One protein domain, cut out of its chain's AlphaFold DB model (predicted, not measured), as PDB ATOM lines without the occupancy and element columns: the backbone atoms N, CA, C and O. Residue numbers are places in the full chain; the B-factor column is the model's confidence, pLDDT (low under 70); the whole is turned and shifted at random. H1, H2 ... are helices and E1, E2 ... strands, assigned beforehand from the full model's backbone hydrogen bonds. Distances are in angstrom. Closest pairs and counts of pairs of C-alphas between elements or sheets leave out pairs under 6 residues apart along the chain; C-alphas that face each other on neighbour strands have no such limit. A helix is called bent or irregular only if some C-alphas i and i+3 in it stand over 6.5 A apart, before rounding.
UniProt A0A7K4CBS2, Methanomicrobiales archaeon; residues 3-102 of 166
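Overview. This is residues 3 to 102 of the 166 residues of a protein of Methanomicrobiales archaeon (UniProt A0A7K4CBS2). The domain is an open ring: a strongly twisted sheet built of two strand hairpins, E1 with E2 and E3 with E4, makes one side, and the short helices H1 and H2 lie across the gap on the opposite side. Long links with no named element, residues 21 to 36 and 62 to 77, close the ring, and H3 sits just before E3, beyond one end of the strands. The printed part has 100 residues, under half of them in named elements, with three named helices and four named strands in the order E1 E2 H1 H2 H3 E3 E4. The sheet, in the order E1 E2 E3 E4, is mixed, and the class is mixed, helices and strands. The whole is only just compact, close to loose, with a radius of gyration of the C-alphas of 15.1 A and spans of 41 by 34 by 27 A.

Along the chain. E1, residues 9 to 13, begins at C-alpha 9 (5.336, -44.237, 13.549) and is 13.4 A long. E2, residues 16 to 20, is 12.7 A long. H1, residues 37 to 45, begins at C-alpha 37 (-12.698, -36.463, 5.739) and is 13.1 A long. H2 holds residues 56 to 61 and H3 residues 78 to 84. H3 is irregular: C-alphas 79 and 82 are 7.8 A apart. E3, residues 87 to 93, is 18.5 A long. E4, residues 96 to 101, is 16.7 A long and ends at C-alpha 101 (-0.670, -51.171, 0.671).

Arrangement. E1 and E2 form a hairpin, antiparallel at 153 degrees, with N 11 and O 18 within hydrogen-bond range at 2.9 A. E2 and E3 are parallel at 30 degrees, with N 88 and O 17 at 2.8 A. E3 and E4 form a second hairpin, antiparallel at 155 degrees, with N 91 and O 98 at 2.9 A. E1 and E4 are the edge strands. E2, the three helices and E3 make a strand-helix-strand unit, two parallel neighbour strands with helices between them. H1, H2 and H3 are not on the sheet. H1 and H2 are only just apart, their closest C-alphas 8.1 A from each other. H2 and H3 are apart. The closest C-alphas of H3 and E4 are those of Tyr 84 and Val 101, at 7.6 A. In H1 and H2 every O i to N i+4 pair is within hydrogen-bond range; in H3 1 of 3 is, beside 3 of 4 O i to N i+3 pairs.

Size, cuts and confidence. The C-alphas farthest apart are those of Gly 14 and Ala 46, 42.2 A. The printed part has no cut. The links E2 to H1 and H2 to H3 are long, with 16 residues each. The mean pLDDT of the printed part is 96.0, and no printed residue is under 70.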
ATOM      1  N   GLU A   3       5.036 -37.694  12.864       93.81
ATOM      2  CA  GLU A   3       5.528 -38.460  14.029       93.81
ATOM      3  C   GLU A   3       5.768 -37.573  15.264       93.81
ATOM      4  O   GLU A   3       5.561 -38.016  16.387       93.81
ATOM      5  N   ASP A   4       6.137 -36.303  15.070       95.25
ATOM      6  CA  ASP A   4       6.393 -35.364  16.174       95.25
ATOM      7  C   ASP A   4       5.099 -34.884  16.862       95.25
ATOM      8  O   ASP A   4       5.123 -34.470  18.019       95.25
ATOM      9  N   HIS A   5       3.967 -34.941  16.152       96.50
ATOM     10  CA  HIS A   5       2.666 -34.422  16.594       96.50
ATOM     11  C   HIS A   5       1.598 -35.518  16.707       96.50
ATOM     12  O   HIS A   5       0.398 -35.236  16.726       96.50
ATOM     13  N   SER A   6       2.013 -36.783  16.743       96.81
ATOM     14  CA  SER A   6       1.114 -37.931  16.820       96.81
ATOM     15  C   SER A   6       1.829 -39.155  17.393       96.81
ATOM     16  O   SER A   6       3.023 -39.135  17.666       96.81
ATOM     17  N   LYS A   7       1.094 -40.247  17.577       96.81
ATOM     18  CA  LYS A   7       1.648 -41.572  17.888       96.81
ATOM     19  C   LYS A   7       1.802 -42.453  16.643       96.81
ATOM     20  O   LYS A   7       2.064 -43.648  16.774       96.81
ATOM     21  N   ILE A   8       1.616 -41.886  15.448       97.19
ATOM     22  CA  ILE A   8       1.938 -42.575  14.197       97.19
ATOM     23  C   ILE A   8       3.454 -42.757  14.139       97.19
ATOM     24  O   ILE A   8       4.195 -41.831  14.451       97.19
ATOM     25  N   THR A   9       3.906 -43.942  13.735       97.50
ATOM     26  CA  THR A   9       5.336 -44.237  13.549       97.50
ATOM     27  C   THR A   9       5.595 -44.775  12.153       97.50
ATOM     28  O   THR A   9       4.731 -45.431  11.569       97.50
ATOM     29  N   ALA A  10       6.784 -44.526  11.617       97.38
ATOM     30  CA  ALA A  10       7.239 -45.059  10.345       97.38
ATOM     31  C   ALA A  10       8.403 -46.036  10.557       97.38
ATOM     32  O   ALA A  10       9.412 -45.727  11.185       97.38
ATOM     33  N   THR A  11       8.291 -47.231   9.987       97.69
ATOM     34  CA  THR A  11       9.379 -48.221   9.964       97.69
ATOM     35  C   THR A  11       9.660 -48.644   8.533       97.69
ATOM     36  O   THR A  11       8.750 -48.680   7.708       97.69
ATOM     37  N   LYS A  12      10.916 -48.964   8.213       97.88
ATOM     38  CA  LYS A  12      11.309 -49.396   6.868       97.88
ATOM     39  C   LYS A  12      11.860 -50.817   6.898       97.88
ATOM     40  O   LYS A  12      12.806 -51.091   7.631       97.88
ATOM     41  N   THR A  13      11.318 -51.682   6.047       97.38
ATOM     42  CA  THR A  13      11.815 -53.047   5.826       97.38
ATOM     43  C   THR A  13      12.086 -53.229   4.340       97.38
ATOM     44  O   THR A  13      11.169 -53.205   3.518       97.38
ATOM     45  N   GLY A  14      13.359 -53.380   3.967       96.50
ATOM     46  CA  GLY A  14      13.757 -53.366   2.558       96.50
ATOM     47  C   GLY A  14      13.399 -52.027   1.904       96.50
ATOM     48  O   GLY A  14      13.855 -50.979   2.361       96.50
ATOM     49  N   ASN A  15      12.572 -52.058   0.854       96.25
ATOM     50  CA  ASN A  15      12.098 -50.851   0.167       96.25
ATOM     51  C   ASN A  15      10.691 -50.396   0.591       96.25
ATOM     52  O   ASN A  15      10.167 -49.454   0.009       96.25
ATOM     53  N   VAL A  16      10.073 -51.055   1.576       98.12
ATOM     54  CA  VAL A  16       8.703 -50.745   2.004       98.12
ATOM     55  C   VAL A  16       8.718 -49.976   3.318       98.12
ATOM     56  O   VAL A  16       9.283 -50.437   4.313       98.12
ATOM     57  N   TRP A  17       8.065 -48.820   3.326       98.31
ATOM     58  CA  TRP A  17       7.710 -48.074   4.526       98.31
ATOM     59  C   TRP A  17       6.382 -48.573   5.087       98.31
ATOM     60  O   TRP A  17       5.404 -48.719   4.363       98.31
ATOM     61  N   THR A  18       6.334 -48.823   6.390       98.25
ATOM     62  CA  THR A  18       5.109 -49.129   7.129       98.25
ATOM     63  C   THR A  18       4.810 -47.991   8.087       98.25
ATOM     64  O   THR A  18       5.588 -47.750   9.009       98.25
ATOM     65  N   LEU A  19       3.676 -47.329   7.872       97.81
ATOM     66  CA  LEU A  19       3.106 -46.338   8.777       97.81
ATOM     67  C   LEU A  19       2.189 -47.059   9.773       97.81
ATOM     68  O   LEU A  19       1.151 -47.593   9.378       97.81
ATOM     69  N   ASP A  20       2.557 -47.125  11.054       97.94
ATOM     70  CA  ASP A  20       1.676 -47.662  12.097       97.94
ATOM     71  C   ASP A  20       0.745 -46.554  12.596       97.94
ATOM     72  O   ASP A  20       1.155 -45.668  13.341       97.94
ATOM     73  N   ALA A  21      -0.514 -46.613  12.165       96.81
ATOM     74  CA  ALA A  21      -1.589 -45.703  12.541       96.81
ATOM     75  C   ALA A  21      -2.663 -46.419  13.381       96.81
ATOM     76  O   ALA A  21      -3.839 -46.059  13.348       96.81
ATOM     77  N   THR A  22      -2.287 -47.458  14.135       96.94
ATOM     78  CA  THR A  22      -3.236 -48.200  14.987       96.94
ATOM     79  C   THR A  22      -3.704 -47.402  16.203       96.94
ATOM     80  O   THR A  22      -4.792 -47.645  16.722       96.94
ATOM     81  N   ASN A  23      -2.916 -46.421  16.634       95.62
ATOM     82  CA  ASN A  23      -3.277 -45.469  17.677       95.62
ATOM     83  C   ASN A  23      -2.692 -44.097  17.330       95.62
ATOM     84  O   ASN A  23      -1.675 -43.726  17.904       95.62
ATOM     85  N   PRO A  24      -3.274 -43.351  16.381       94.69
ATOM     86  CA  PRO A  24      -2.604 -42.193  15.812       94.69
ATOM     87  C   PRO A  24      -2.522 -41.006  16.782       94.69
ATOM     88  O   PRO A  24      -1.566 -40.258  16.696       94.69
ATOM     89  N   SER A  25      -3.463 -40.849  17.726       95.31
ATOM     90  CA  SER A  25      -3.431 -39.877  18.842       95.31
ATOM     91  C   SER A  25      -2.718 -38.542  18.523       95.31
ATOM     92  O   SER A  25      -1.603 -38.336  19.011       95.31
ATOM     93  N   PRO A  26      -3.326 -37.653  17.717       94.62
ATOM     94  CA  PRO A  26      -2.713 -36.375  17.364       94.62
ATOM     95  C   PRO A  26      -2.636 -35.435  18.575       94.62
ATOM     96  O   PRO A  26      -3.433 -35.552  19.508       94.62
ATOM     97  N   ASP A  27      -1.716 -34.476  18.539       92.88
ATOM     98  CA  ASP A  27      -1.564 -33.456  19.584       92.88
ATOM     99  C   ASP A  27      -2.740 -32.463  19.655       92.88
ATOM    100  O   ASP A  27      -2.934 -31.801  20.672       92.88
ATOM    101  N   GLY A  28      -3.534 -32.374  18.583       84.19
ATOM    102  CA  GLY A  28      -4.671 -31.466  18.477       84.19
ATOM    103  C   GLY A  28      -4.277 -29.996  18.323       84.19
ATOM    104  O   GLY A  28      -5.148 -29.139  18.450       84.19
ATOM    105  N   THR A  29      -2.998 -29.704  18.064       87.75
ATOM    106  CA  THR A  29      -2.499 -28.343  17.834       87.75
ATOM    107  C   THR A  29      -1.972 -28.201  16.414       87.75
ATOM    108  O   THR A  29      -2.603 -27.544  15.594       87.75
ATOM    109  N   SER A  30      -0.866 -28.874  16.095       92.81
ATOM    110  CA  SER A  30      -0.239 -28.827  14.772       92.81
ATOM    111  C   SER A  30      -0.779 -29.919  13.856       92.81
ATOM    112  O   SER A  30      -0.726 -29.787  12.635       92.81
ATOM    113  N   LEU A  31      -1.315 -30.999  14.433       95.00
ATOM    114  CA  LEU A  31      -1.962 -32.070  13.693       95.00
ATOM    115  C   LEU A  31      -3.377 -32.300  14.218       95.00
ATOM    116  O   LEU A  31      -3.613 -32.468  15.412       95.00
ATOM    117  N   THR A  32      -4.328 -32.380  13.292       94.06
ATOM    118  CA  THR A  32      -5.696 -32.812  13.571       94.06
ATOM    119  C   THR A  32      -5.997 -34.087  12.797       94.06
ATOM    120  O   THR A  32      -5.710 -34.183  11.609       94.06
ATOM    121  N   ILE A  33      -6.610 -35.062  13.470       94.06
ATOM    122  CA  ILE A  33      -7.129 -36.286  12.850       94.06
ATOM    123  C   ILE A  33      -8.618 -36.384  13.174       94.06
ATOM    124  O   ILE A  33      -9.037 -36.153  14.316       94.06
ATOM    125  N   ARG A  34      -9.423 -36.701  12.157       93.50
ATOM    126  CA  ARG A  34     -10.870 -36.901  12.264       93.50
ATOM    127  C   ARG A  34     -11.281 -38.239  11.654       93.50
ATOM    128  O   ARG A  34     -10.617 -38.697  10.727       93.50
ATOM    129  N   PRO A  35     -12.359 -38.869  12.155       89.00
ATOM    130  CA  PRO A  35     -12.858 -40.118  11.589       89.00
ATOM    131  C   PRO A  35     -13.365 -39.977  10.149       89.00
ATOM    132  O   PRO A  35     -13.302 -40.947   9.397       89.00
ATOM    133  N   LYS A  36     -13.893 -38.803   9.771       88.12
ATOM    134  CA  LYS A  36     -14.437 -38.550   8.432       88.12
ATOM    135  C   LYS A  36     -13.763 -37.347   7.784       88.12
ATOM    136  O   LYS A  36     -13.654 -36.289   8.397       88.12
ATOM    137  N   SER A  37     -13.382 -37.501   6.519       87.38
ATOM    138  CA  SER A  37     -12.698 -36.463   5.739       87.38
ATOM    139  C   SER A  37     -13.543 -35.184   5.601       87.38
ATOM    140  O   SER A  37     -13.050 -34.090   5.832       87.38
ATOM    141  N   VAL A  38     -14.871 -35.305   5.447       88.69
ATOM    142  CA  VAL A  38     -15.809 -34.158   5.404       88.69
ATOM    143  C   VAL A  38     -15.704 -33.196   6.601       88.69
ATOM    144  O   VAL A  38     -16.003 -32.011   6.470       88.69
ATOM    145  N   GLU A  39     -15.266 -33.671   7.771       94.25
ATOM    146  CA  GLU A  39     -15.035 -32.801   8.930       94.25
ATOM    147  C   GLU A  39     -13.844 -31.859   8.689       94.25
ATOM    148  O   GLU A  39     -13.875 -30.705   9.106       94.25
ATOM    149  N   LEU A  40     -12.815 -32.323   7.973       95.88
ATOM    150  CA  LEU A  40     -11.642 -31.525   7.617       95.88
ATOM    151  C   LEU A  40     -12.005 -30.409   6.634       95.88
ATOM    152  O   LEU A  40     -11.546 -29.284   6.811       95.88
ATOM    153  N   VAL A  41     -12.885 -30.681   5.663       96.94
ATOM    154  CA  VAL A  41     -13.416 -29.663   4.734       96.94
ATOM    155  C   VAL A  41     -14.033 -28.491   5.500       96.94
ATOM    156  O   VAL A  41     -13.684 -27.335   5.258       96.94
ATOM    157  N   GLN A  42     -14.903 -28.782   6.472       95.81
ATOM    158  CA  GLN A  42     -15.539 -27.752   7.300       95.81
ATOM    159  C   GLN A  42     -14.512 -26.972   8.126       95.81
ATOM    160  O   GLN A  42     -14.618 -25.753   8.257       95.81
ATOM    161  N   MET A  43     -13.499 -27.657   8.665       96.00
ATOM    162  CA  MET A  43     -12.434 -27.015   9.435       96.00
ATOM    163  C   MET A  43     -11.582 -26.075   8.573       96.00
ATOM    164  O   MET A  43     -11.272 -24.983   9.040       96.00
ATOM    165  N   VAL A  44     -11.253 -26.444   7.329       97.25
ATOM    166  CA  VAL A  44     -10.544 -25.552   6.390       97.25
ATOM    167  C   VAL A  44     -11.398 -24.323   6.079       97.25
ATOM    168  O   VAL A  44     -10.925 -23.196   6.191       97.25
ATOM    169  N   GLN A  45     -12.678 -24.512   5.739       97.00
ATOM    170  CA  GLN A  45     -13.586 -23.406   5.404       97.00
ATOM    171  C   GLN A  45     -13.788 -22.429   6.571       97.00
ATOM    172  O   GLN A  45     -13.901 -21.224   6.355       97.00
ATOM    173  N   ALA A  46     -13.811 -22.941   7.804       97.00
ATOM    174  CA  ALA A  46     -13.917 -22.136   9.016       97.00
ATOM    175  C   ALA A  46     -12.580 -21.509   9.465       97.00
ATOM    176  O   ALA A  46     -12.571 -20.759  10.442       97.00
ATOM    177  N   GLY A  47     -11.458 -21.819   8.801       95.88
ATOM    178  CA  GLY A  47     -10.118 -21.371   9.199       95.88
ATOM    179  C   GLY A  47      -9.581 -22.039  10.471       95.88
ATOM    180  O   GLY A  47      -8.703 -21.491  11.129       95.88
ATOM    181  N   GLY A  48     -10.127 -23.198  10.852       94.50
ATOM    182  CA  GLY A  48      -9.685 -23.980  12.009       94.50
ATOM    183  C   GLY A  48      -8.458 -24.857  11.741       94.50
ATOM    184  O   GLY A  48      -7.802 -25.271  12.693       94.50
ATOM    185  N   ILE A  49      -8.158 -25.143  10.470       95.50
ATOM    186  CA  ILE A  49      -6.901 -25.746   9.997       95.50
ATOM    187  C   ILE A  49      -6.488 -25.082   8.681       95.50
ATOM    188  O   ILE A  49      -7.349 -24.681   7.897       95.50
ATOM    189  N   ASP A  50      -5.184 -25.002   8.421       96.06
ATOM    190  CA  ASP A  50      -4.653 -24.349   7.216       96.06
ATOM    191  C   ASP A  50      -4.709 -25.248   5.968       96.06
ATOM    192  O   ASP A  50      -4.928 -24.767   4.858       96.06
ATOM    193  N   TYR A  51      -4.517 -26.561   6.149       96.31
ATOM    194  CA  TYR A  51      -4.474 -27.561   5.078       96.31
ATOM    195  C   TYR A  51      -5.161 -28.862   5.504       96.31
ATOM    196  O   TYR A  51      -5.146 -29.230   6.680       96.31
ATOM    197  N   ALA A  52      -5.704 -29.590   4.529       96.44
ATOM    198  CA  ALA A  52      -6.260 -30.928   4.699       96.44
ATOM    199  C   ALA A  52      -5.825 -31.841   3.545       96.44
ATOM    200  O   ALA A  52      -5.639 -31.381   2.419       96.44
ATOM    201  N   TRP A  53      -5.682 -33.135   3.833       95.88
ATOM    202  CA  TRP A  53      -5.506 -34.170   2.815       95.88
ATOM    203  C   TRP A  53      -6.880 -34.609   2.313       95.88
ATOM    204  O   TRP A  53      -7.651 -35.182   3.079       95.88
ATOM    205  N   GLU A  54      -7.177 -34.340   1.045       96.50
ATOM    206  CA  GLU A  54      -8.460 -34.648   0.408       96.50
ATOM    207  C   GLU A  54      -8.269 -35.070  -1.050       96.50
ATOM    208  O   GLU A  54      -7.249 -34.770  -1.673       96.50
ATOM    209  N   TYR A  55      -9.282 -35.736  -1.609       96.56
ATOM    210  CA  TYR A  55      -9.335 -35.987  -3.048       96.56
ATOM    211  C   TYR A  55      -9.566 -34.686  -3.824       96.56
ATOM    212  O   TYR A  55     -10.316 -33.813  -3.381       96.56
ATOM    213  N   HIS A  56      -9.008 -34.603  -5.035       96.12
ATOM    214  CA  HIS A  56      -9.211 -33.470  -5.943       96.12
ATOM    215  C   HIS A  56     -10.703 -33.151  -6.148       96.12
ATOM    216  O   HIS A  56     -11.112 -31.997  -6.030       96.12
ATOM    217  N   SER A  57     -11.541 -34.175  -6.324       96.94
ATOM    218  CA  SER A  57     -12.989 -34.005  -6.480       96.94
ATOM    219  C   SER A  57     -13.663 -33.351  -5.279       96.94
ATOM    220  O   SER A  57     -14.539 -32.510  -5.442       96.94
ATOM    221  N   VAL A  58     -13.236 -33.691  -4.060       97.00
ATOM    222  CA  VAL A  58     -13.779 -33.089  -2.835       97.00
ATOM    223  C   VAL A  58     -13.420 -31.606  -2.784       97.00
ATOM    224  O   VAL A  58     -14.275 -30.788  -2.443       97.00
ATOM    225  N   ALA A  59     -12.194 -31.245  -3.171       96.94
ATOM    226  CA  ALA A  59     -11.779 -29.850  -3.246       96.94
ATOM    227  C   ALA A  59     -12.595 -29.067  -4.290       96.94
ATOM    228  O   ALA A  59     -13.121 -28.003  -3.961       96.94
ATOM    229  N   VAL A  60     -12.771 -29.614  -5.500       97.25
ATOM    230  CA  VAL A  60     -13.567 -28.997  -6.579       97.25
ATOM    231  C   VAL A  60     -15.023 -28.801  -6.149       97.25
ATOM    232  O   VAL A  60     -15.531 -27.682  -6.198       97.25
ATOM    233  N   GLN A  61     -15.672 -29.848  -5.635       96.81
ATOM    234  CA  GLN A  61     -17.081 -29.812  -5.218       96.81
ATOM    235  C   GLN A  61     -17.343 -28.857  -4.041       96.81
ATOM    236  O   GLN A  61     -18.455 -28.357  -3.888       96.81
ATOM    237  N   ASN A  62     -16.327 -28.575  -3.219       96.94
ATOM    238  CA  ASN A  62     -16.415 -27.634  -2.096       96.94
ATOM    239  C   ASN A  62     -15.772 -26.271  -2.394       96.94
ATOM    240  O   ASN A  62     -15.614 -25.456  -1.480       96.94
ATOM    241  N   ASN A  63     -15.409 -26.018  -3.657       96.06
ATOM    242  CA  ASN A  63     -14.810 -24.773  -4.133       96.06
ATOM    243  C   ASN A  63     -13.575 -24.345  -3.308       96.06
ATOM    244  O   ASN A  63     -13.378 -23.163  -3.003       96.06
ATOM    245  N   LEU A  64     -12.762 -25.328  -2.908       97.12
ATOM    246  CA  LEU A  64     -11.523 -25.140  -2.159       97.12
ATOM    247  C   LEU A  64     -10.337 -24.939  -3.104       97.12
ATOM    248  O   LEU A  64     -10.281 -25.488  -4.202       97.12
ATOM    249  N   LYS A  65      -9.338 -24.187  -2.636       97.62
ATOM    250  CA  LYS A  65      -8.015 -24.167  -3.271       97.62
ATOM    251  C   LYS A  65      -7.264 -25.443  -2.902       97.62
ATOM    252  O   LYS A  65      -7.396 -25.927  -1.780       97.62
ATOM    253  N   PHE A  66      -6.440 -25.939  -3.815       97.31
ATOM    254  CA  PHE A  66      -5.624 -27.128  -3.600       97.31
ATOM    255  C   PHE A  66      -4.242 -26.973  -4.235       97.31
ATOM    256  O   PHE A  66      -4.015 -26.099  -5.073       97.31
ATOM    257  N   VAL A  67      -3.320 -27.823  -3.793       98.00
ATOM    258  CA  VAL A  67      -1.998 -27.998  -4.395       98.00
ATOM    259  C   VAL A  67      -2.007 -29.346  -5.098       98.00
ATOM    260  O   VAL A  67      -2.287 -30.361  -4.462       98.00
ATOM    261  N   GLU A  68      -1.712 -29.355  -6.395       95.94
ATOM    262  CA  GLU A  68      -1.521 -30.600  -7.138       95.94
ATOM    263  C   GLU A  68      -0.197 -31.243  -6.729       95.94
ATOM    264  O   GLU A  68       0.858 -30.603  -6.722       95.94
ATOM    265  N   LEU A  69      -0.271 -32.515  -6.361       97.69
ATOM    266  CA  LEU A  69       0.892 -33.331  -6.059       97.69
ATOM    267  C   LEU A  69       1.291 -34.103  -7.310       97.69
ATOM    268  O   LEU A  69       0.450 -34.404  -8.153       97.69
ATOM    269  N   SER A  70       2.574 -34.432  -7.432       97.88
ATOM    270  CA  SER A  70       3.038 -35.214  -8.570       97.88
ATOM    271  C   SER A  70       2.411 -36.611  -8.570       97.88
ATOM    272  O   SER A  70       2.257 -37.233  -7.513       97.88
ATOM    273  N   GLU A  71       2.125 -37.126  -9.765       97.25
ATOM    274  CA  GLU A  71       1.531 -38.451  -9.966       97.25
ATOM    275  C   GLU A  71       2.339 -39.574  -9.290       97.25
ATOM    276  O   GLU A  71       1.796 -40.616  -8.942       97.25
ATOM    277  N   GLU A  72       3.643 -39.397  -9.053       97.94
ATOM    278  CA  GLU A  72       4.470 -40.365  -8.327       97.94
ATOM    279  C   GLU A  72       3.988 -40.626  -6.890       97.94
ATOM    280  O   GLU A  72       4.303 -41.683  -6.337       97.94
ATOM    281  N   ILE A  73       3.260 -39.692  -6.268       97.69
ATOM    282  CA  ILE A  73       2.912 -39.743  -4.837       97.69
ATOM    283  C   ILE A  73       1.419 -39.571  -4.533       97.69
ATOM    284  O   ILE A  73       0.994 -39.912  -3.433       97.69
ATOM    285  N   ASP A  74       0.627 -39.054  -5.471       97.69
ATOM    286  CA  ASP A  74      -0.785 -38.701  -5.254       97.69
ATOM    287  C   ASP A  74      -1.765 -39.888  -5.367       97.69
ATOM    288  O   ASP A  74      -2.951 -39.740  -5.076       97.69
ATOM    289  N   LEU A  75      -1.260 -41.065  -5.761       98.00
ATOM    290  CA  LEU A  75      -2.015 -42.297  -6.005       98.00
ATOM    291  C   LEU A  75      -2.962 -42.251  -7.224       98.00
ATOM    292  O   LEU A  75      -3.826 -43.118  -7.339       98.00
ATOM    293  N   SER A  76      -2.833 -41.299  -8.149       96.69
ATOM    294  CA  SER A  76      -3.769 -41.146  -9.276       96.69
ATOM    295  C   SER A  76      -3.451 -42.025 -10.493       96.69
ATOM    296  O   SER A  76      -4.359 -42.411 -11.230       96.69
ATOM    297  N   ALA A  77      -2.186 -42.391 -10.713       94.88
ATOM    298  CA  ALA A  77      -1.740 -42.942 -11.991       94.88
ATOM    299  C   ALA A  77      -1.310 -44.416 -11.915       94.88
ATOM    300  O   ALA A  77      -0.364 -44.800 -11.224       94.88
ATOM    301  N   VAL A  78      -1.936 -45.261 -12.742       93.62
ATOM    302  CA  VAL A  78      -1.663 -46.712 -12.802       93.62
ATOM    303  C   VAL A  78      -0.192 -47.029 -13.108       93.62
ATOM    304  O   VAL A  78       0.353 -47.993 -12.571       93.62
ATOM    305  N   LYS A  79       0.489 -46.192 -13.903       95.62
ATOM    306  CA  LYS A  79       1.916 -46.362 -14.243       95.62
ATOM    307  C   LYS A  79       2.856 -46.317 -13.025       95.62
ATOM    308  O   LYS A  79       3.956 -46.853 -13.103       95.62
ATOM    309  N   TYR A  80       2.423 -45.728 -11.905       98.00
ATOM    310  CA  TYR A  80       3.185 -45.656 -10.653       98.00
ATOM    311  C   TYR A  80       2.747 -46.694  -9.611       98.00
ATOM    312  O   TYR A  80       3.184 -46.628  -8.463       98.00
ATOM    313  N   ALA A  81       1.951 -47.703  -9.993       97.81
ATOM    314  CA  ALA A  81       1.463 -48.730  -9.072       97.81
ATOM    315  C   ALA A  81       2.577 -49.406  -8.252       97.81
ATOM    316  O   ALA A  81       2.386 -49.668  -7.066       97.81
ATOM    317  N   ASP A  82       3.743 -49.671  -8.845       97.94
ATOM    318  CA  ASP A  82       4.868 -50.267  -8.115       97.94
ATOM    319  C   ASP A  82       5.546 -49.284  -7.156       97.94
ATOM    320  O   ASP A  82       6.013 -49.702  -6.095       97.94
ATOM    321  N   ASN A  83       5.539 -47.984  -7.468       98.38
ATOM    322  CA  ASN A  83       6.010 -46.958  -6.542       98.38
ATOM    323  C   ASN A  83       5.070 -46.843  -5.337       98.38
ATOM    324  O   ASN A  83       5.529 -46.832  -4.198       98.38
ATOM    325  N   TYR A  84       3.755 -46.843  -5.558       98.50
ATOM    326  CA  TYR A  84       2.776 -46.748  -4.472       98.50
ATOM    327  C   TYR A  84       2.869 -47.922  -3.485       98.50
ATOM    328  O   TYR A  84       2.731 -47.728  -2.277       98.50
ATOM    329  N   LYS A  85       3.210 -49.127  -3.967       98.06
ATOM    330  CA  LYS A  85       3.433 -50.315  -3.120       98.06
ATOM    331  C   LYS A  85       4.625 -50.187  -2.165       98.06
ATOM    332  O   LYS A  85       4.770 -51.017  -1.267       98.06
ATOM    333  N   THR A  86       5.483 -49.178  -2.331       98.38
ATOM    334  CA  THR A  86       6.609 -48.920  -1.415       98.38
ATOM    335  C   THR A  86       6.169 -48.318  -0.079       98.38
ATOM    336  O   THR A  86       6.996 -48.161   0.817       98.38
ATOM    337  N   VAL A  87       4.877 -48.026   0.100       98.25
ATOM    338  CA  VAL A  87       4.304 -47.571   1.368       98.25
ATOM    339  C   VAL A  87       3.078 -48.412   1.713       98.25
ATOM    340  O   VAL A  87       2.241 -48.711   0.862       98.25
ATOM    341  N   GLN A  88       2.948 -48.782   2.982       98.31
ATOM    342  CA  GLN A  88       1.741 -49.382   3.532       98.31
ATOM    343  C   GLN A  88       1.369 -48.737   4.868       98.31
ATOM    344  O   GLN A  88       2.234 -48.295   5.621       98.31
ATOM    345  N   THR A  89       0.080 -48.734   5.190       98.06
ATOM    346  CA  THR A  89      -0.449 -48.228   6.460       98.06
ATOM    347  C   THR A  89      -1.079 -49.362   7.249       98.06
ATOM    348  O   THR A  89      -1.977 -50.041   6.757       98.06
ATOM    349  N   LYS A  90      -0.641 -49.559   8.490       98.19
ATOM    350  CA  LYS A  90      -1.249 -50.496   9.434       98.19
ATOM    351  C   LYS A  90      -2.272 -49.750  10.290       98.19
ATOM    352  O   LYS A  90      -1.920 -48.783  10.960       98.19
ATOM    353  N   ALA A  91      -3.522 -50.201  10.291       96.88
ATOM    354  CA  ALA A  91      -4.620 -49.551  11.009       96.88
ATOM    355  C   ALA A  91      -5.563 -50.566  11.675       96.88
ATOM    356  O   ALA A  91      -5.501 -51.768  11.405       96.88
ATOM    357  N   VAL A  92      -6.432 -50.080  12.563       96.19
ATOM    358  CA  VAL A  92      -7.450 -50.899  13.242       96.19
ATOM    359  C   VAL A  92      -8.584 -51.250  12.273       96.19
ATOM    360  O   VAL A  92      -9.102 -50.384  11.573       96.19
ATOM    361  N   LYS A  93      -8.998 -52.522  12.257       94.75
ATOM    362  CA  LYS A  93     -10.160 -53.019  11.506       94.75
ATOM    363  C   LYS A  93     -10.944 -54.002  12.374       94.75
ATOM    364  O   LYS A  93     -10.499 -55.125  12.612       94.75
ATOM    365  N   GLY A  94     -12.121 -53.582  12.841       92.56
ATOM    366  CA  GLY A  94     -12.893 -54.343  13.829       92.56
ATOM    367  C   GLY A  94     -12.073 -54.566  15.103       92.56
ATOM    368  O   GLY A  94     -11.487 -53.627  15.629       92.56
ATOM    369  N   ASN A  95     -11.978 -55.819  15.553       93.50
ATOM    370  CA  ASN A  95     -11.203 -56.194  16.745       93.50
ATOM    371  C   ASN A  95      -9.713 -56.472  16.453       93.50
ATOM    372  O   ASN A  95      -9.000 -56.955  17.329       93.50
ATOM    373  N   GLY A  96      -9.247 -56.238  15.221       96.12
ATOM    374  CA  GLY A  96      -7.885 -56.546  14.788       96.12
ATOM    375  C   GLY A  96      -7.187 -55.371  14.110       96.12
ATOM    376  O   GLY A  96      -7.657 -54.234  14.129       96.12
ATOM    377  N   THR A  97      -6.053 -55.666  13.477       97.06
ATOM    378  CA  THR A  97      -5.328 -54.713  12.628       97.06
ATOM    379  C   THR A  97      -5.216 -55.251  11.210       97.06
ATOM    380  O   THR A  97      -5.304 -56.458  10.979       97.06
ATOM    381  N   THR A  98      -5.053 -54.356  10.245       97.69
ATOM    382  CA  THR A  98      -4.857 -54.698   8.839       97.69
ATOM    383  C   THR A  98      -3.852 -53.739   8.213       97.69
ATOM    384  O   THR A  98      -3.717 -52.607   8.680       97.69
ATOM    385  N   SER A  99      -3.156 -54.195   7.174       97.44
ATOM    386  CA  SER A  99      -2.237 -53.370   6.394       97.44
ATOM    387  C   SER A  99      -2.863 -53.026   5.048       97.44
ATOM    388  O   SER A  99      -3.288 -53.914   4.311       97.44
ATOM    389  N   TYR A 100      -2.883 -51.738   4.729       97.75
ATOM    390  CA  TYR A 100      -3.308 -51.182   3.453       97.75
ATOM    391  C   TYR A 100      -2.066 -50.781   2.664       97.75
ATOM    392  O   TYR A 100      -1.353 -49.866   3.067       97.75
ATOM    393  N   VAL A 101      -1.784 -51.489   1.575       98.31
ATOM    394  CA  VAL A 101      -0.670 -51.171   0.671       98.31
ATOM    395  C   VAL A 101      -1.115 -50.059  -0.276       98.31
ATOM    396  O   VAL A 101      -2.246 -50.095  -0.757       98.31
ATOM    397  N   GLY A 102      -0.242 -49.084  -0.539       98.19
ATOM    398  CA  GLY A 102      -0.519 -48.024  -1.502       98.19
ATOM    399  C   GLY A 102      -0.809 -48.592  -2.892       98.19
ATOM    400  O   GLY A 102      -0.120 -49.492  -3.379       98.19
TER     401      GLY A 102